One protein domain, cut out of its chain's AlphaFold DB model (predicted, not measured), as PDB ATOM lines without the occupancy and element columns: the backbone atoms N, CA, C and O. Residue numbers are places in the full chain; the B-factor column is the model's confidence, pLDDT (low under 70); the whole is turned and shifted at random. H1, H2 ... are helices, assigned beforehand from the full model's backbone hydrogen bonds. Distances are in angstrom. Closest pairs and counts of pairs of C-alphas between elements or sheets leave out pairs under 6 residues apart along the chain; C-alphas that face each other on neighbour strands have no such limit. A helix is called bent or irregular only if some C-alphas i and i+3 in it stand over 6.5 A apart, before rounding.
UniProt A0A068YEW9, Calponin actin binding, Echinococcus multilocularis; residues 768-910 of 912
ATOM      1  N   VAL A 768     236.346 129.612 273.455       83.69
ATOM      2  CA  VAL A 768     236.567 129.207 272.059       83.69
ATOM      3  C   VAL A 768     235.250 129.186 271.294       83.69
ATOM      4  O   VAL A 768     235.179 129.759 270.209       83.69
ATOM      5  N   ALA A 769     234.193 128.589 271.845       85.50
ATOM      6  CA  ALA A 769     232.847 128.656 271.282       85.50
ATOM      7  C   ALA A 769     232.378 130.111 271.104       85.50
ATOM      8  O   ALA A 769     231.943 130.472 270.009       85.50
ATOM      9  N   PHE A 770     232.556 130.953 272.130       86.44
ATOM     10  CA  PHE A 770     232.198 132.376 272.114       86.44
ATOM     11  C   PHE A 770     232.861 133.150 270.962       86.44
ATOM     12  O   PHE A 770     232.180 133.714 270.101       86.44
ATOM     13  N   LEU A 771     234.198 133.117 270.883       86.06
ATOM     14  CA  LEU A 771     234.940 133.779 269.808       86.06
ATOM     15  C   LEU A 771     234.619 133.183 268.431       86.06
ATOM     16  O   LEU A 771     234.479 133.930 267.463       86.06
ATOM     17  N   ASN A 772     234.475 131.856 268.315       86.81
ATOM     18  CA  ASN A 772     234.123 131.225 267.040       86.81
ATOM     19  C   ASN A 772     232.715 131.596 266.579       86.81
ATOM     20  O   ASN A 772     232.501 131.693 265.373       86.81
ATOM     21  N   GLU A 773     231.758 131.830 267.478       88.06
ATOM     22  CA  GLU A 773     230.445 132.328 267.078       88.06
ATOM     23  C   GLU A 773     230.510 133.774 266.576       88.06
ATOM     24  O   GLU A 773     229.942 134.078 265.524       88.06
ATOM     25  N   HIS A 774     231.249 134.650 267.261       87.38
ATOM     26  CA  HIS A 774     231.473 136.014 266.783       87.38
ATOM     27  C   HIS A 774     232.143 136.021 265.398       87.38
ATOM     28  O   HIS A 774     231.643 136.623 264.446       87.38
ATOM     29  N   PHE A 775     233.228 135.262 265.228       86.94
ATOM     30  CA  PHE A 775     233.909 135.136 263.939       86.94
ATOM     31  C   PHE A 775     233.015 134.500 262.855       86.94
ATOM     32  O   PHE A 775     233.026 134.972 261.716       86.94
ATOM     33  N   ARG A 776     232.150 133.534 263.200       84.50
ATOM     34  CA  ARG A 776     231.141 132.961 262.289       84.50
ATOM     35  C   ARG A 776     230.147 134.016 261.791       84.50
ATOM     36  O   ARG A 776     229.892 134.060 260.586       84.50
ATOM     37  N   LYS A 777     229.659 134.913 262.662       84.38
ATOM     38  CA  LYS A 777     228.799 136.058 262.279       84.38
ATOM     39  C   LYS A 777     229.510 136.983 261.275       84.38
ATOM     40  O   LYS A 777     228.900 137.435 260.309       84.38
ATOM     41  N   HIS A 778     230.826 137.156 261.417       82.12
ATOM     42  CA  HIS A 778     231.676 137.924 260.495       82.12
ATOM     43  C   HIS A 778     232.213 137.135 259.276       82.12
ATOM     44  O   HIS A 778     233.075 137.640 258.553       82.12
ATOM     45  N   LYS A 779     231.702 135.921 259.001       83.12
ATOM     46  CA  LYS A 779     232.138 135.027 257.898       83.12
ATOM     47  C   LYS A 779     233.633 134.674 257.924       83.12
ATOM     48  O   LYS A 779     234.246 134.406 256.891       83.12
ATOM     49  N   ILE A 780     234.224 134.677 259.112       82.00
ATOM     50  CA  ILE A 780     235.597 134.251 259.368       82.00
ATOM     51  C   ILE A 780     235.566 132.754 259.708       82.00
ATOM     52  O   ILE A 780     234.735 132.302 260.495       82.00
ATOM     53  N   ALA A 781     236.459 131.977 259.090       80.25
ATOM     54  CA  ALA A 781     236.583 130.544 259.357       80.25
ATOM     55  C   ALA A 781     236.962 130.291 260.831       80.25
ATOM     56  O   ALA A 781     237.748 131.069 261.379       80.25
ATOM     57  N   PRO A 782     236.456 129.213 261.462       81.94
ATOM     58  CA  PRO A 782     236.723 128.949 262.867       81.94
ATOM     59  C   PRO A 782     238.221 128.784 263.137       81.94
ATOM     60  O   PRO A 782     238.977 128.286 262.299       81.94
ATOM     61  N   LEU A 783     238.625 129.215 264.326       86.50
ATOM     62  CA  LEU A 783     239.989 129.171 264.829       86.50
ATOM     63  C   LEU A 783     240.115 128.109 265.925       86.50
ATOM     64  O   LEU A 783     239.180 127.858 266.692       86.50
ATOM     65  N   THR A 784     241.304 127.523 266.034       88.00
ATOM     66  CA  THR A 784     241.699 126.686 267.172       88.00
ATOM     67  C   THR A 784     241.928 127.520 268.438       88.00
ATOM     68  O   THR A 784     242.238 128.709 268.365       88.00
ATOM     69  N   LEU A 785     241.892 126.886 269.620       86.31
ATOM     70  CA  LEU A 785     242.271 127.533 270.887       86.31
ATOM     71  C   LEU A 785     243.672 128.173 270.825       86.31
ATOM     72  O   LEU A 785     243.893 129.201 271.455       86.31
ATOM     73  N   LEU A 786     244.621 127.599 270.075       87.69
ATOM     74  CA  LEU A 786     245.964 128.168 269.930       87.69
ATOM     75  C   LEU A 786     245.970 129.401 269.017       87.69
ATOM     76  O   LEU A 786     246.561 130.414 269.382       87.69
ATOM     77  N   GLU A 787     245.288 129.356 267.870       87.69
ATOM     78  CA  GLU A 787     245.103 130.537 267.015       87.69
ATOM     79  C   GLU A 787     244.367 131.651 267.756       87.69
ATOM     80  O   GLU A 787     244.768 132.803 267.640       87.69
ATOM     81  N   MET A 788     243.349 131.330 268.559       89.62
ATOM     82  CA  MET A 788     242.652 132.310 269.389       89.62
ATOM     83  C   MET A 788     243.506 132.826 270.531       89.62
ATOM     84  O   MET A 788     243.528 134.027 270.745       89.62
ATOM     85  N   LYS A 789     244.259 131.979 271.240       91.44
ATOM     86  CA  LYS A 789     245.234 132.455 272.230       91.44
ATOM     87  C   LYS A 789     246.247 133.383 271.579       91.44
ATOM     88  O   LYS A 789     246.539 134.419 272.152       91.44
ATOM     89  N   ASN A 790     246.711 133.089 270.366       91.38
ATOM     90  CA  ASN A 790     247.605 133.968 269.614       91.38
ATOM     91  C   ASN A 790     246.897 135.215 269.058       91.38
ATOM     92  O   ASN A 790     247.530 136.260 268.950       91.38
ATOM     93  N   LEU A 791     245.606 135.151 268.727       91.62
ATOM     94  CA  LEU A 791     244.800 136.291 268.289       91.62
ATOM     95  C   LEU A 791     244.493 137.191 269.474       91.62
ATOM     96  O   LEU A 791     244.908 138.335 269.427       91.62
ATOM     97  N   VAL A 792     243.857 136.695 270.537       93.62
ATOM     98  CA  VAL A 792     243.596 137.429 271.782       93.62
ATOM     99  C   VAL A 792     244.907 137.917 272.385       93.62
ATOM    100  O   VAL A 792     244.965 139.061 272.794       93.62
ATOM    101  N   LEU A 793     246.009 137.154 272.338       94.31
ATOM    102  CA  LEU A 793     247.312 137.663 272.773       94.31
ATOM    103  C   LEU A 793     247.875 138.687 271.790       94.31
ATOM    104  O   LEU A 793     248.562 139.570 272.254       94.31
ATOM    105  N   ARG A 794     247.582 138.682 270.480       92.94
ATOM    106  CA  ARG A 794     247.954 139.785 269.553       92.94
ATOM    107  C   ARG A 794     247.003 140.989 269.582       92.94
ATOM    108  O   ARG A 794     247.430 142.113 269.309       92.94
ATOM    109  N   PHE A 795     245.782 140.762 270.042       94.25
ATOM    110  CA  PHE A 795     244.839 141.700 270.632       94.25
ATOM    111  C   PHE A 795     245.255 142.072 272.070       94.25
ATOM    112  O   PHE A 795     244.784 143.046 272.619       94.25
ATOM    113  N   VAL A 796     246.262 141.419 272.640       95.38
ATOM    114  CA  VAL A 796     247.125 141.990 273.662       95.38
ATOM    115  C   VAL A 796     248.553 142.156 273.094       95.38
ATOM    116  O   VAL A 796     249.487 141.859 273.830       95.38
ATOM    117  N   GLN A 797     248.736 142.582 271.794       94.62
ATOM    118  CA  GLN A 797     250.016 142.975 271.087       94.62
ATOM    119  C   GLN A 797     250.129 144.387 270.392       94.62
ATOM    120  O   GLN A 797     250.632 145.285 271.020       94.62
ATOM    121  N   LEU A 798     249.710 144.796 269.176       93.19
ATOM    122  CA  LEU A 798     250.241 146.077 268.534       93.19
ATOM    123  C   LEU A 798     250.190 147.547 269.172       93.19
ATOM    124  O   LEU A 798     251.154 148.277 268.943       93.19
ATOM    125  N   ASN A 799     249.152 148.047 269.870       93.94
ATOM    126  CA  ASN A 799     248.942 149.310 270.667       93.94
ATOM    127  C   ASN A 799     249.603 149.565 272.083       93.94
ATOM    128  O   ASN A 799     250.539 150.364 272.082       93.94
ATOM    129  N   THR A 800     249.130 149.030 273.250       94.56
ATOM    130  CA  THR A 800     249.621 149.220 274.667       94.56
ATOM    131  C   THR A 800     251.132 149.010 274.891       94.56
ATOM    132  O   THR A 800     251.653 149.284 275.969       94.56
ATOM    133  N   ARG A 801     251.889 148.724 273.823       93.38
ATOM    134  CA  ARG A 801     253.304 149.075 273.633       93.38
ATOM    135  C   ARG A 801     253.693 150.420 274.253       93.38
ATOM    136  O   ARG A 801     254.839 150.580 274.661       93.38
ATOM    137  N   GLU A 802     252.787 151.394 274.276       91.75
ATOM    138  CA  GLU A 802     253.012 152.713 274.879       91.75
ATOM    139  C   GLU A 802     253.142 152.705 276.414       91.75
ATOM    140  O   GLU A 802     253.744 153.630 276.952       91.75
ATOM    141  N   TYR A 803     252.699 151.652 277.109       94.25
ATOM    142  CA  TYR A 803     252.883 151.462 278.557       94.25
ATOM    143  C   TYR A 803     254.143 150.650 278.898       94.25
ATOM    144  O   TYR A 803     254.489 150.500 280.065       94.25
ATOM    145  N   LEU A 804     254.923 150.213 277.899       91.25
ATOM    146  CA  LEU A 804     256.196 149.511 278.132       91.25
ATOM    147  C   LEU A 804     257.287 150.384 278.757       91.25
ATOM    148  O   LEU A 804     258.238 149.854 279.322       91.25
ATOM    149  N   LYS A 805     257.148 151.712 278.682       90.62
ATOM    150  CA  LYS A 805     257.948 152.663 279.478       90.62
ATOM    151  C   LYS A 805     257.653 152.582 280.985       90.62
ATOM    152  O   LYS A 805     258.491 153.008 281.767       90.62
ATOM    153  N   TYR A 806     256.508 152.018 281.369       88.62
ATOM    154  CA  TYR A 806     256.079 151.782 282.751       88.62
ATOM    155  C   TYR A 806     256.196 150.300 283.164       88.62
ATOM    156  O   TYR A 806     255.641 149.897 284.175       88.62
ATOM    157  N   GLY A 807     256.884 149.465 282.372       89.81
ATOM    158  CA  GLY A 807     257.115 148.050 282.691       89.81
ATOM    159  C   GLY A 807     255.973 147.078 282.359       89.81
ATOM    160  O   GLY A 807     256.174 145.876 282.493       89.81
ATOM    161  N   VAL A 808     254.818 147.553 281.873       93.38
ATOM    162  CA  VAL A 808     253.644 146.703 281.578       93.38
ATOM    163  C   VAL A 808     253.940 145.731 280.430       93.38
ATOM    164  O   VAL A 808     253.995 146.132 279.268       93.38
ATOM    165  N   GLU A 809     254.154 144.452 280.751       93.00
ATOM    166  CA  GLU A 809     254.745 143.465 279.840       93.00
ATOM    167  C   GLU A 809     253.873 142.188 279.725       93.00
ATOM    168  O   GLU A 809     254.099 141.177 280.401       93.00
ATOM    169  N   VAL A 810     252.861 142.226 278.839       94.88
ATOM    170  CA  VAL A 810     251.945 141.095 278.586       94.88
ATOM    171  C   VAL A 810     252.561 139.983 277.719       94.88
ATOM    172  O   VAL A 810     252.619 140.059 276.484       94.88
ATOM    173  N   LYS A 811     252.956 138.897 278.391       92.94
ATOM    174  CA  LYS A 811     253.539 137.661 277.841       92.94
ATOM    175  C   LYS A 811     252.538 136.509 277.748       92.94
ATOM    176  O   LYS A 811     252.682 135.645 276.888       92.94
ATOM    177  N   ASN A 812     251.588 136.455 278.679       92.50
ATOM    178  CA  ASN A 812     250.692 135.322 278.912       92.50
ATOM    179  C   ASN A 812     249.293 135.806 279.351       92.50
ATOM    180  O   ASN A 812     248.987 136.990 279.234       92.50
ATOM    181  N   PHE A 813     248.455 134.888 279.844       93.19
ATOM    182  CA  PHE A 813     247.102 135.162 280.351       93.19
ATOM    183  C   PHE A 813     246.956 134.970 281.876       93.19
ATOM    184  O   PHE A 813     245.840 134.981 282.368       93.19
ATOM    185  N   SER A 814     248.052 134.790 282.622       89.12
ATOM    186  CA  SER A 814     248.032 134.599 284.083       89.12
ATOM    187  C   SER A 814     248.949 135.596 284.796       89.12
ATOM    188  O   SER A 814     248.501 136.669 285.190       89.12
ATOM    189  N   THR A 815     250.248 135.310 284.922       90.12
ATOM    190  CA  THR A 815     251.168 136.142 285.723       90.12
ATOM    191  C   THR A 815     251.400 137.546 285.158       90.12
ATOM    192  O   THR A 815     251.662 138.462 285.930       90.12
ATOM    193  N   SER A 816     251.218 137.764 283.849       93.25
ATOM    194  CA  SER A 816     251.193 139.110 283.241       93.25
ATOM    195  C   SER A 816     249.974 139.960 283.633       93.25
ATOM    196  O   SER A 816     249.866 141.089 283.170       93.25
ATOM    197  N   TRP A 817     249.060 139.416 284.438       93.50
ATOM    198  CA  TRP A 817     247.821 140.049 284.892       93.50
ATOM    199  C   TRP A 817     247.683 139.998 286.422       93.50
ATOM    200  O   TRP A 817     246.632 140.339 286.960       93.50
ATOM    201  N   ALA A 818     248.721 139.562 287.144       90.94
ATOM    202  CA  ALA A 818     248.671 139.376 288.594       90.94
ATOM    203  C   ALA A 818     248.597 140.696 289.395       90.94
ATOM    204  O   ALA A 818     248.316 140.652 290.588       90.94
ATOM    205  N   ASP A 819     248.815 141.846 288.753       90.94
ATOM    206  CA  ASP A 819     248.843 143.192 289.346       90.94
ATOM    207  C   ASP A 819     247.608 144.063 289.013       90.94
ATOM    208  O   ASP A 819     247.401 145.110 289.624       90.94
ATOM    209  N   GLY A 820     246.800 143.661 288.024       92.19
ATOM    210  CA  GLY A 820     245.706 144.459 287.448       92.19
ATOM    211  C   GLY A 820     246.154 145.591 286.515       92.19
ATOM    212  O   GLY A 820     245.392 146.005 285.639       92.19
ATOM    213  N   ILE A 821     247.413 146.031 286.611       94.94
ATOM    214  CA  ILE A 821     247.993 147.136 285.835       94.94
ATOM    215  C   ILE A 821     247.898 146.858 284.327       94.94
ATOM    216  O   ILE A 821     247.618 147.769 283.546       94.94
ATOM    217  N   ALA A 822     248.052 145.600 283.897       95.81
ATOM    218  CA  ALA A 822     247.867 145.207 282.498       95.81
ATOM    219  C   ALA A 822     246.432 145.421 281.969       95.81
ATOM    220  O   ALA A 822     246.266 145.773 280.797       95.81
ATOM    221  N   MET A 823     245.404 145.264 282.814       94.94
ATOM    222  CA  MET A 823     244.003 145.505 282.442       94.94
ATOM    223  C   MET A 823     243.700 147.007 282.388       94.94
ATOM    224  O   MET A 823     243.143 147.490 281.401       94.94
ATOM    225  N   CYS A 824     244.180 147.772 283.372       95.62
ATOM    226  CA  CYS A 824     244.130 149.233 283.337       95.62
ATOM    227  C   CYS A 824     244.836 149.799 282.095       95.62
ATOM    228  O   CYS A 824     244.285 150.650 281.403       95.62
ATOM    229  N   ALA A 825     246.031 149.305 281.753       96.69
ATOM    230  CA  ALA A 825     246.782 149.755 280.578       96.69
ATOM    231  C   ALA A 825     246.052 149.449 279.260       96.69
ATOM    232  O   ALA A 825     246.149 150.225 278.305       96.69
ATOM    233  N   LEU A 826     245.313 148.333 279.204       96.56
ATOM    234  CA  LEU A 826     244.442 147.999 278.081       96.56
ATOM    235  C   LEU A 826     243.311 149.023 277.941       96.56
ATOM    236  O   LEU A 826     243.143 149.579 276.864       96.56
ATOM    237  N   LEU A 827     242.590 149.326 279.020       95.88
ATOM    238  CA  LEU A 827     241.433 150.227 278.988       95.88
ATOM    239  C   LEU A 827     241.823 151.703 278.821       95.88
ATOM    240  O   LEU A 827     241.220 152.400 278.008       95.88
ATOM    241  N   HIS A 828     242.886 152.167 279.482       95.69
ATOM    242  CA  HIS A 828     243.416 153.531 279.344       95.69
ATOM    243  C   HIS A 828     243.903 153.834 277.915       95.69
ATOM    244  O   HIS A 828     243.892 154.980 277.475       95.69
ATOM    245  N   HIS A 829     244.294 152.821 277.133       95.06
ATOM    246  CA  HIS A 829     244.576 153.017 275.708       95.06
ATOM    247  C   HIS A 829     243.325 153.430 274.900       95.06
ATOM    248  O   HIS A 829     243.442 154.148 273.904       95.06
ATOM    249  N   PHE A 830     242.137 152.991 275.317       94.06
ATOM    250  CA  PHE A 830     240.860 153.315 274.676       94.06
ATOM    251  C   PHE A 830     240.221 154.566 275.246       94.06
ATOM    252  O   PHE A 830     239.754 155.422 274.496       94.06
ATOM    253  N   PHE A 831     240.275 154.686 276.566       94.38
ATOM    254  CA  PHE A 831     239.654 155.746 277.333       94.38
ATOM    255  C   PHE A 831     240.737 156.506 278.119       94.38
ATOM    256  O   PHE A 831     240.724 156.482 279.348       94.38
ATOM    257  N   PRO A 832     241.677 157.209 277.450       93.44
ATOM    258  CA  PRO A 832     242.802 157.899 278.104       93.44
ATOM    259  C   PRO A 832     242.389 159.089 278.986       93.44
ATOM    260  O   PRO A 832     243.244 159.761 279.550       93.44
ATOM    261  N   ASN A 833     241.083 159.356 279.083       93.00
ATOM    262  CA  ASN A 833     240.479 160.384 279.927       93.00
ATOM    263  C   ASN A 833     239.694 159.783 281.115       93.00
ATOM    264  O   ASN A 833     239.041 160.536 281.829       93.00
ATOM    265  N   SER A 834     239.680 158.453 281.293       92.25
ATOM    266  CA  SER A 834     238.868 157.786 282.332       92.25
ATOM    267  C   SER A 834     239.524 157.776 283.720       92.25
ATOM    268  O   SER A 834     238.820 157.810 284.721       92.25
ATOM    269  N   PHE A 835     240.858 157.776 283.791       93.56
ATOM    270  CA  PHE A 835     241.655 157.881 285.020       93.56
ATOM    271  C   PHE A 835     243.087 158.307 284.679       93.56
ATOM    272  O   PHE A 835     243.493 158.234 283.522       93.56
ATOM    273  N   ASP A 836     243.874 158.711 285.679       93.06
ATOM    274  CA  ASP A 836     245.320 158.882 285.513       93.06
ATOM    275  C   ASP A 836     246.039 157.533 285.655       93.06
ATOM    276  O   ASP A 836     246.053 156.933 286.728       93.06
ATOM    277  N   PHE A 837     246.700 157.064 284.594       94.06
ATOM    278  CA  PHE A 837     247.484 155.827 284.648       94.06
ATOM    279  C   PHE A 837     248.606 155.835 285.709       94.06
ATOM    280  O   PHE A 837     249.041 154.767 286.139       94.06
ATOM    281  N   ASN A 838     249.094 157.000 286.152       91.44
ATOM    282  CA  ASN A 838     250.161 157.049 287.155       91.44
ATOM    283  C   ASN A 838     249.693 156.593 288.550       91.44
ATOM    284  O   ASN A 838     250.506 156.026 289.278       91.44
ATOM    285  N   THR A 839     248.416 156.766 288.919       90.56
ATOM    286  CA  THR A 839     247.907 156.312 290.232       90.56
ATOM    287  C   THR A 839     247.822 154.787 290.310       90.56
ATOM    288  O   THR A 839     248.192 154.204 291.325       90.56
ATOM    289  N   VAL A 840     247.452 154.134 289.203       92.38
ATOM    290  CA  VAL A 840     247.410 152.668 289.046       92.38
ATOM    291  C   VAL A 840     248.782 152.013 289.231       92.38
ATOM    292  O   VAL A 840     248.868 150.902 289.747       92.38
ATOM    293  N   LEU A 841     249.876 152.694 288.873       89.56
ATOM    294  CA  LEU A 841     251.238 152.184 289.106       89.56
ATOM    295  C   LEU A 841     251.622 152.123 290.595       89.56
ATOM    296  O   LEU A 841     252.563 151.417 290.949       89.56
ATOM    297  N   SER A 842     250.898 152.847 291.451       87.31
ATOM    298  CA  SER A 842     250.983 152.781 292.916       87.31
ATOM    299  C   SER A 842     249.795 152.061 293.573       87.31
ATOM    300  O   SER A 842     249.819 151.861 294.784       87.31
ATOM    301  N   GLY A 843     248.766 151.700 292.801       87.44
ATOM    302  CA  GLY A 843     247.515 151.125 293.293       87.44
ATOM    303  C   GLY A 843     247.625 149.639 293.628       87.44
ATOM    304  O   GLY A 843     248.399 148.892 293.022       87.44
ATOM    305  N   GLY A 844     246.823 149.194 294.590       89.81
ATOM    306  CA  GLY A 844     246.722 147.794 294.978       89.81
ATOM    307  C   GLY A 844     246.060 146.933 293.898       89.81
ATOM    308  O   GLY A 844     245.192 147.383 293.153       89.81
ATOM    309  N   LYS A 845     246.410 145.639 293.862       90.62
ATOM    310  CA  LYS A 845     245.841 144.641 292.930       90.62
ATOM    311  C   LYS A 845     244.306 144.695 292.865       90.62
ATOM    312  O   LYS A 845     243.738 144.596 291.783       90.62
ATOM    313  N   ALA A 846     243.641 144.856 294.012       91.38
ATOM    314  CA  ALA A 846     242.182 144.924 294.101       91.38
ATOM    315  C   ALA A 846     241.600 146.218 293.519       91.38
ATOM    316  O   ALA A 846     240.621 146.164 292.781       91.38
ATOM    317  N   GLU A 847     242.232 147.355 293.806       93.56
ATOM    318  CA  GLU A 847     241.833 148.683 293.329       93.56
ATOM    319  C   GLU A 847     241.989 148.772 291.807       93.56
ATOM    320  O   GLU A 847     241.060 149.167 291.105       93.56
ATOM    321  N   ASN A 848     243.126 148.294 291.285       94.38
ATOM    322  CA  ASN A 848     243.400 148.216 289.852       94.38
ATOM    323  C   ASN A 848     242.351 147.359 289.125       94.38
ATOM    324  O   ASN A 848     241.856 147.751 288.070       94.38
ATOM    325  N   TYR A 849     241.976 146.205 289.687       93.56
ATOM    326  CA  TYR A 849     240.934 145.365 289.092       93.56
ATOM    327  C   TYR A 849     239.524 145.947 289.223       93.56
ATOM    328  O   TYR A 849     238.750 145.801 288.281       93.56
ATOM    329  N   HIS A 850     239.194 146.631 290.324       94.25
ATOM    330  CA  HIS A 850     237.916 147.337 290.461       94.25
ATOM    331  C   HIS A 850     237.777 148.413 289.387       94.25
ATOM    332  O   HIS A 850     236.863 148.345 288.572       94.25
ATOM    333  N   LEU A 851     238.744 149.333 289.328       94.69
ATOM    334  CA  LEU A 851     238.783 150.436 288.372       94.69
ATOM    335  C   LEU A 851     238.719 149.936 286.921       94.69
ATOM    336  O   LEU A 851     238.001 150.493 286.093       94.69
ATOM    337  N   ALA A 852     239.441 148.856 286.604       94.75
ATOM    338  CA  ALA A 852     239.389 148.246 285.282       94.75
ATOM    339  C   ALA A 852     238.000 147.671 284.950       94.75
ATOM    340  O   ALA A 852     237.486 147.907 283.859       94.75
ATOM    341  N   PHE A 853     237.381 146.925 285.862       94.38
ATOM    342  CA  PHE A 853     236.071 146.314 285.632       94.38
ATOM    343  C   PHE A 853     234.942 147.360 285.585       94.38
ATOM    344  O   PHE A 853     234.067 147.285 284.725       94.38
ATOM    345  N   GLU A 854     234.995 148.382 286.433       94.50
ATOM    346  CA  GLU A 854     234.101 149.547 286.435       94.50
ATOM    347  C   GLU A 854     234.124 150.270 285.075       94.50
ATOM    348  O   GLU A 854     233.108 150.364 284.390       94.50
ATOM    349  N   ILE A 855     235.313 150.644 284.590       94.62
ATOM    350  CA  ILE A 855     235.479 151.324 283.294       94.62
ATOM    351  C   ILE A 855     235.116 150.420 282.110       94.62
ATOM    352  O   ILE A 855     234.598 150.899 281.100       94.62
ATOM    353  N   ALA A 856     235.384 149.116 282.192       94.81
ATOM    354  CA  ALA A 856     235.006 148.177 281.143       94.81
ATOM    355  C   ALA A 856     233.479 148.018 281.029       94.81
ATOM    356  O   ALA A 856     232.969 147.919 279.911       94.81
ATOM    357  N   ALA A 857     232.745 148.064 282.144       93.88
ATOM    358  CA  ALA A 857     231.288 148.111 282.125       93.88
ATOM    359  C   ALA A 857     230.785 149.444 281.544       93.88
ATOM    360  O   ALA A 857     230.088 149.435 280.529       93.88
ATOM    361  N   ASP A 858     231.204 150.577 282.110       93.62
ATOM    362  CA  ASP A 858     230.647 151.895 281.778       93.62
ATOM    363  C   ASP A 858     231.021 152.388 280.371       93.62
ATOM    364  O   ASP A 858     230.182 152.917 279.641       93.62
ATOM    365  N   MET A 859     232.286 152.221 279.969       92.75
ATOM    366  CA  MET A 859     232.815 152.796 278.725       92.75
ATOM    367  C   MET A 859     232.832 151.807 277.553       92.75
ATOM    368  O   MET A 859     232.861 152.234 276.394       92.75
ATOM    369  N   ALA A 860     232.836 150.498 277.827       90.94
ATOM    370  CA  ALA A 860     232.868 149.456 276.797       90.94
ATOM    371  C   ALA A 860     231.619 148.557 276.767       90.94
ATOM    372  O   ALA A 860     231.423 147.860 275.774       90.94
ATOM    373  N   GLY A 861     230.770 148.559 277.800       91.75
ATOM    374  CA  GLY A 861     229.625 147.647 277.894       91.75
ATOM    375  C   GLY A 861     230.015 146.186 278.156       91.75
ATOM    376  O   GLY A 861     229.254 145.280 277.818       91.75
ATOM    377  N   VAL A 862     231.205 145.931 278.711       92.81
ATOM    378  CA  VAL A 862     231.666 144.577 279.058       92.81
ATOM    379  C   VAL A 862     231.064 144.169 280.409       92.81
ATOM    380  O   VAL A 862     231.333 144.835 281.407       92.81
ATOM    381  N   PRO A 863     230.278 143.079 280.491       88.31
ATOM    382  CA  PRO A 863     229.699 142.641 281.756       88.31
ATOM    383  C   PRO A 863     230.777 142.107 282.709       88.31
ATOM    384  O   PRO A 863     231.648 141.326 282.321       88.31
ATOM    385  N   ASN A 864     230.682 142.473 283.986       87.50
ATOM    386  CA  ASN A 864     231.625 142.048 285.023       87.50
ATOM    387  C   ASN A 864     231.253 140.674 285.598       87.50
ATOM    388  O   ASN A 864     230.772 140.553 286.720       87.50
ATOM    389  N   PHE A 865     231.490 139.628 284.802       88.50
ATOM    390  CA  PHE A 865     231.306 138.221 285.194       88.50
ATOM    391  C   PHE A 865     232.499 137.621 285.964       88.50
ATOM    392  O   PHE A 865     232.487 136.437 286.289       88.50
ATOM    393  N   ILE A 866     233.530 138.420 286.249       88.31
ATOM    394  CA  ILE A 866     234.663 138.063 287.109       88.31
ATOM    395  C   ILE A 866     234.662 139.034 288.283       88.31
ATOM    396  O   ILE A 866     234.615 140.246 288.070       88.31
ATOM    397  N   SER A 867     234.736 138.526 289.513       86.62
ATOM    398  CA  SER A 867     234.842 139.401 290.683       86.62
ATOM    399  C   SER A 867     236.289 139.838 290.924       86.62
ATOM    400  O   SER A 867     237.250 139.107 290.667       86.62
ATOM    401  N   THR A 868     236.455 141.044 291.465       87.50
ATOM    402  CA  THR A 868     237.757 141.540 291.933       87.50
ATOM    403  C   THR A 868     238.352 140.604 292.989       87.50
ATOM    404  O   THR A 868     239.556 140.360 292.991       87.50
ATOM    405  N   GLU A 869     237.513 140.001 293.836       85.06
ATOM    406  CA  GLU A 869     237.910 138.992 294.821       85.06
ATOM    407  C   GLU A 869     238.480 137.709 294.204       85.06
ATOM    408  O   GLU A 869     239.531 137.249 294.639       85.06
ATOM    409  N   GLU A 870     237.826 137.126 293.192       83.69
ATOM    410  CA  GLU A 870     238.277 135.887 292.530       83.69
ATOM    411  C   GLU A 870     239.702 136.049 291.981       83.69
ATOM    412  O   GLU A 870     240.569 135.193 292.163       83.69
ATOM    413  N   VAL A 871     239.960 137.203 291.369       84.38
ATOM    414  CA  VAL A 871     241.250 137.563 290.777       84.38
ATOM    415  C   VAL A 871     242.294 137.942 291.829       84.38
ATOM    416  O   VAL A 871     243.479 137.621 291.676       84.38
ATOM    417  N   THR A 872     241.894 138.624 292.903       85.00
ATOM    418  CA  THR A 872     242.821 139.082 293.951       85.00
ATOM    419  C   THR A 872     243.274 137.957 294.871       85.00
ATOM    420  O   THR A 872     244.473 137.887 295.141       85.00
ATOM    421  N   ARG A 873     242.371 137.046 295.251       81.88
ATOM    422  CA  ARG A 873     242.588 135.934 296.195       81.88
ATOM    423  C   ARG A 873     243.707 134.965 295.797       81.88
ATOM    424  O   ARG A 873     244.315 134.360 296.670       81.88
ATOM    425  N   SER A 874     244.001 134.820 294.503       76.75
ATOM    426  CA  SER A 874     245.107 133.972 294.037       76.75
ATOM    427  C   SER A 874     246.466 134.684 294.111       76.75
ATOM    428  O   SER A 874     246.730 135.620 293.345       76.75
ATOM    429  N   GLU A 875     247.360 134.196 294.974       70.19
ATOM    430  CA  GLU A 875     248.761 134.642 295.063       70.19
ATOM    431  C   GLU A 875     249.564 134.340 293.787       70.19
ATOM    432  O   GLU A 875     250.423 135.126 293.387       70.19
ATOM    433  N   THR A 876     249.259 133.238 293.094       72.81
ATOM    434  CA  THR A 876     249.931 132.836 291.842       72.81
ATOM    435  C   THR A 876     249.440 133.614 290.612       72.81
ATOM    436  O   THR A 876     249.982 133.457 289.514       72.81
ATOM    437  N   GLY A 877     248.448 134.493 290.794       76.44
ATOM    438  CA  GLY A 877     247.770 135.240 289.738       76.44
ATOM    439  C   GLY A 877     246.450 134.588 289.299       76.44
ATOM    440  O   GLY A 877     246.148 133.459 289.688       76.44
ATOM    441  N   PRO A 878     245.627 135.303 288.517       86.56
ATOM    442  CA  PRO A 878     244.312 134.817 288.099       86.56
ATOM    443  C   PRO A 878     244.385 133.607 287.158       86.56
ATOM    444  O   PRO A 878     245.362 133.430 286.422       86.56
ATOM    445  N   ASP A 879     243.307 132.812 287.132       88.94
ATOM    446  CA  ASP A 879     243.145 131.747 286.140       88.94
ATOM    447  C   ASP A 879     243.190 132.317 284.715       88.94
ATOM    448  O   ASP A 879     242.500 133.277 284.353       88.94
ATOM    449  N   TRP A 880     243.990 131.660 283.879       89.81
ATOM    450  CA  TRP A 880     244.173 132.058 282.498       89.81
ATOM    451  C   TRP A 880     242.906 131.887 281.661       89.81
ATOM    452  O   TRP A 880     242.774 132.609 280.673       89.81
ATOM    453  N   ARG A 881     241.993 130.958 281.995       89.94
ATOM    454  CA  ARG A 881     240.745 130.774 281.228       89.94
ATOM    455  C   ARG A 881     239.800 131.937 281.479       89.94
ATOM    456  O   ARG A 881     239.349 132.541 280.509       89.94
ATOM    457  N   ARG A 882     239.578 132.292 282.749       89.75
ATOM    458  CA  ARG A 882     238.817 133.478 283.177       89.75
ATOM    459  C   ARG A 882     239.358 134.754 282.520       89.75
ATOM    460  O   ARG A 882     238.615 135.422 281.803       89.75
ATOM    461  N   ILE A 883     240.661 135.033 282.620       92.75
ATOM    462  CA  ILE A 883     241.279 136.203 281.959       92.75
ATOM    463  C   ILE A 883     241.134 136.159 280.429       92.75
ATOM    464  O   ILE A 883     240.783 137.164 279.815       92.75
ATOM    465  N   PHE A 884     241.356 135.009 279.787       93.38
ATOM    466  CA  PHE A 884     241.193 134.860 278.335       93.38
ATOM    467  C   PHE A 884     239.734 135.059 277.881       93.38
ATOM    468  O   PHE A 884     239.507 135.691 276.849       93.38
ATOM    469  N   LEU A 885     238.748 134.598 278.658       91.94
ATOM    470  CA  LEU A 885     237.318 134.822 278.416       91.94
ATOM    471  C   LEU A 885     236.946 136.307 278.555       91.94
ATOM    472  O   LEU A 885     236.248 136.841 277.693       91.94
ATOM    473  N   TYR A 886     237.464 137.001 279.573       93.69
ATOM    474  CA  TYR A 886     237.252 138.443 279.748       93.69
ATOM    475  C   TYR A 886     237.867 139.255 278.612       93.69
ATOM    476  O   TYR A 886     237.188 140.053 277.975       93.69
ATOM    477  N   LEU A 887     239.120 138.973 278.256       94.56
ATOM    478  CA  LEU A 887     239.794 139.621 277.129       94.56
ATOM    479  C   LEU A 887     239.130 139.313 275.780       94.56
ATOM    480  O   LEU A 887     239.248 140.113 274.856       94.56
ATOM    481  N   SER A 888     238.398 138.202 275.667       93.12
ATOM    482  CA  SER A 888     237.562 137.896 274.499       93.12
ATOM    483  C   SER A 888     236.301 138.768 274.436       93.12
ATOM    484  O   SER A 888     235.907 139.182 273.348       93.12
ATOM    485  N   HIS A 889     235.695 139.104 275.580       93.00
ATOM    486  CA  HIS A 889     234.587 140.066 275.648       93.00
ATOM    487  C   HIS A 889     235.074 141.496 275.400       93.00
ATOM    488  O   HIS A 889     234.510 142.191 274.562       93.00
ATOM    489  N   VAL A 890     236.175 141.905 276.040       93.75
ATOM    490  CA  VAL A 890     236.846 143.192 275.780       93.75
ATOM    491  C   VAL A 890     237.221 143.319 274.298       93.75
ATOM    492  O   VAL A 890     237.087 144.402 273.732       93.75
ATOM    493  N   LEU A 891     237.603 142.217 273.639       92.62
ATOM    494  CA  LEU A 891     237.838 142.177 272.194       92.62
ATOM    495  C   LEU A 891     236.601 142.501 271.373       92.62
ATOM    496  O   LEU A 891     236.702 143.310 270.458       92.62
ATOM    497  N   ILE A 892     235.457 141.909 271.704       90.88
ATOM    498  CA  ILE A 892     234.195 142.082 270.971       90.88
ATOM    499  C   ILE A 892     233.503 143.417 271.303       90.88
ATOM    500  O   ILE A 892     232.839 143.997 270.453       90.88
ATOM    501  N   ALA A 893     233.714 143.967 272.496       91.81
ATOM    502  CA  ALA A 893     233.204 145.279 272.883       91.81
ATOM    503  C   ALA A 893     234.023 146.422 272.259       91.81
ATOM    504  O   ALA A 893     233.520 147.269 271.511       91.81
ATOM    505  N   LEU A 894     235.339 146.407 272.491       92.19
ATOM    506  CA  LEU A 894     236.263 147.407 271.955       92.19
ATOM    507  C   LEU A 894     236.557 147.185 270.474       92.19
ATOM    508  O   LEU A 894     237.217 148.020 269.847       92.19
ATOM    509  N   GLU A 895     235.933 146.172 269.860       88.56
ATOM    510  CA  GLU A 895     235.852 146.045 268.414       88.56
ATOM    511  C   GLU A 895     235.298 147.329 267.754       88.56
ATOM    512  O   GLU A 895     235.640 147.626 266.612       88.56
ATOM    513  N   LYS A 896     234.528 148.151 268.480       86.44
ATOM    514  CA  LYS A 896     234.045 149.480 268.066       86.44
ATOM    515  C   LYS A 896     235.140 150.544 267.820       86.44
ATOM    516  O   LYS A 896     234.866 151.518 267.118       86.44
ATOM    517  N   HIS A 897     236.337 150.433 268.398       90.00
ATOM    518  CA  HIS A 897     237.103 151.627 268.789       90.00
ATOM    519  C   HIS A 897     238.103 152.211 267.749       90.00
ATOM    520  O   HIS A 897     238.918 151.477 267.183       90.00
ATOM    521  N   PRO A 898     238.148 153.548 267.529       86.06
ATOM    522  CA  PRO A 898     239.011 154.168 266.510       86.06
ATOM    523  C   PRO A 898     240.517 154.208 266.839       86.06
ATOM    524  O   PRO A 898     241.330 154.077 265.928       86.06
ATOM    525  N   LEU A 899     240.917 154.363 268.112       86.94
ATOM    526  CA  LEU A 899     242.335 154.526 268.542       86.94
ATOM    527  C   LEU A 899     243.244 153.305 268.292       86.94
ATOM    528  O   LEU A 899     244.466 153.334 268.475       86.94
ATOM    529  N   ASN A 900     242.607 152.211 267.924       88.19
ATOM    530  CA  ASN A 900     243.058 150.864 268.149       88.19
ATOM    531  C   ASN A 900     244.095 150.435 267.073       88.19
ATOM    532  O   ASN A 900     244.057 150.966 265.960       88.19
ATOM    533  N   ARG A 901     244.965 149.410 267.277       82.06
ATOM    534  CA  ARG A 901     246.097 149.137 266.329       82.06
ATOM    535  C   ARG A 901     246.251 147.746 265.643       82.06
ATOM    536  O   ARG A 901     246.855 147.718 264.572       82.06
ATOM    537  N   ALA A 902     245.582 146.648 266.031       77.44
ATOM    538  CA  ALA A 902     245.509 145.342 265.284       77.44
ATOM    539  C   ALA A 902     244.098 144.675 265.032       77.44
ATOM    540  O   ALA A 902     243.677 143.848 265.837       77.44
ATOM    541  N   GLN A 903     243.340 144.998 263.958       77.25
ATOM    542  CA  GLN A 903     241.959 144.459 263.740       77.25
ATOM    543  C   GLN A 903     241.946 142.923 263.853       77.25
ATOM    544  O   GLN A 903     242.850 142.340 263.263       77.25
ATOM    545  N   PRO A 904     240.987 142.227 264.497       74.94
ATOM    546  CA  PRO A 904     240.933 140.761 264.479       74.94
ATOM    547  C   PRO A 904     240.920 140.207 263.050       74.94
ATOM    548  O   PRO A 904     241.700 139.317 262.720       74.94
ATOM    549  N   SER A 905     240.175 140.854 262.150       71.44
ATOM    550  CA  SER A 905     240.198 140.584 260.705       71.44
ATOM    551  C   SER A 905     241.573 140.789 260.039       71.44
ATOM    552  O   SER A 905     241.880 140.114 259.059       71.44
ATOM    553  N   HIS A 906     242.422 141.687 260.552       74.38
ATOM    554  CA  HIS A 906     243.802 141.875 260.084       74.38
ATOM    555  C   HIS A 906     244.766 140.895 260.767       74.38
ATOM    556  O   HIS A 906     245.633 140.350 260.098       74.38
ATOM    557  N   LEU A 907     244.603 140.624 262.066       74.69
ATOM    558  CA  LEU A 907     245.405 139.668 262.828       74.69
ATOM    559  C   LEU A 907     245.305 138.272 262.224       74.69
ATOM    560  O   LEU A 907     246.331 137.657 261.954       74.69
ATOM    561  N   ILE A 908     244.088 137.817 261.918       72.88
ATOM    562  CA  ILE A 908     243.846 136.529 261.257       72.88
ATOM    563  C   ILE A 908     244.507 136.490 259.870       72.88
ATOM    564  O   ILE A 908     245.127 135.490 259.533       72.88
ATOM    565  N   ARG A 909     244.480 137.598 259.111       61.38
ATOM    566  CA  ARG A 909     245.190 137.770 257.821       61.38
ATOM    567  C   ARG A 909     246.713 137.986 257.934       61.38
ATOM    568  O   ARG A 909     247.348 138.273 256.925       61.38
ATOM    569  N   THR A 910     247.282 137.948 259.140       56.78
ATOM    570  CA  THR A 910     248.741 138.054 259.379       56.78
ATOM    571  C   THR A 910     249.307 136.912 260.228       56.78
ATOM    572  O   THR A 910     250.518 136.832 260.411       56.78
TER     573      THR A 910
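AT A GLANCE: This is residues 768 to 910 of the 912 residues of the protein "Calponin actin binding" of Echinococcus multilocularis (UniProt A0A068YEW9). This is a compact body of helices in which the long helix H8 runs through the middle, between two groups. On one side H1 and H9 pack on H2; on the other H4 and H6 lie side by side, with H3 and H5 packed on H4 and H7 folded back on H6. The printed part has 143 residues with nine named helices, H1 to H9 in chain order, and no named strand; the class is all helix. It is compact, with a radius of gyration of the C-alphas of 14.5 A, and spans 43 by 30 by 26 A.

IN THESE COORDINATES: H1 takes residues 768 to 777, starting at C-alpha 768 (236.567, 129.207, 272.059). H2 is residues 785 to 794 and H3 residues 800 to 806. H3 is irregular, but only just: C-alphas 802 and 805 are 6.7 A apart. H4 is residues 821 to 830, 14.6 A long, and H5 residues 837 to 840. H6, residues 845 to 860, measures 21.3 A; H7 is residues 868 to 873. H8, residues 880 to 896, measures 24.8 A, from C-alpha 880 at (244.173, 132.058, 282.498). H9, residues 904 to 910, ends at C-alpha 910 (248.741, 138.054, 259.379).

HOW THE PARTS SIT: H1 and H2 only just touch, with 3 pairs of C-alphas within 8 A, the closest Val 768 and Leu 785 at 6.1 A; they are about perpendicular at 74 degrees. H9 touches H2, closest C-alphas Leu 791 and Leu 907 at 6.4 A, about perpendicular at 79 degrees. H1 and H9 are apart. H8 touches H2 with residues 884 to 891 alone, closest C-alphas Val 792 and Ser 888 at 6.6 A, at a steep tilt of 57 degrees. H3 touches H4, closest C-alphas Thr 800 and Leu 826 at 6.3 A, a steep tilt of 50 degrees, opposite ways. H5 touches H4, closest C-alphas Ile 821 and Val 840 at 6.4 A. H4 and H6 touch with 13 pairs of C-alphas within 8 A, the closest Cys 824 and Ala 852 at 5.2 A, a shallow tilt of 23 degrees, the same way. H6 and H7 form a helical hairpin at 26 degrees, closest C-alphas Tyr 849 and Thr 868 at 5.7 A. H6 touches H8 with residues 856 to 860 alone, closest C-alphas Ala 860 and Ala 893 at 5.7 A, a shallow tilt of 33 degrees, only just short of steep. The helix packing is part aligned, part crossed: 3 of 7 touching pairs with a tilt are shallow. Every O i to N i+4 pair is within hydrogen-bond range in H1, H2, H6 and H7; the counts are 5 of 6 in H4, 12 of 13 in H8, 2 of 3 in H9 and 0 of 3 in H3, which has 3 of 4 O i to N i+3 pairs within range, while H5 is too short for an O i to N i+4 pair.

THE WHOLE: The two C-alphas farthest apart, those of Lys 779 and Ser 842, are 43.5 A apart. The printed part has no cut. The link from H3 to H4, residues 807 to 820, is long. The mean pLDDT of the printed part is 89.0, and residues 909 to 910 are under 70.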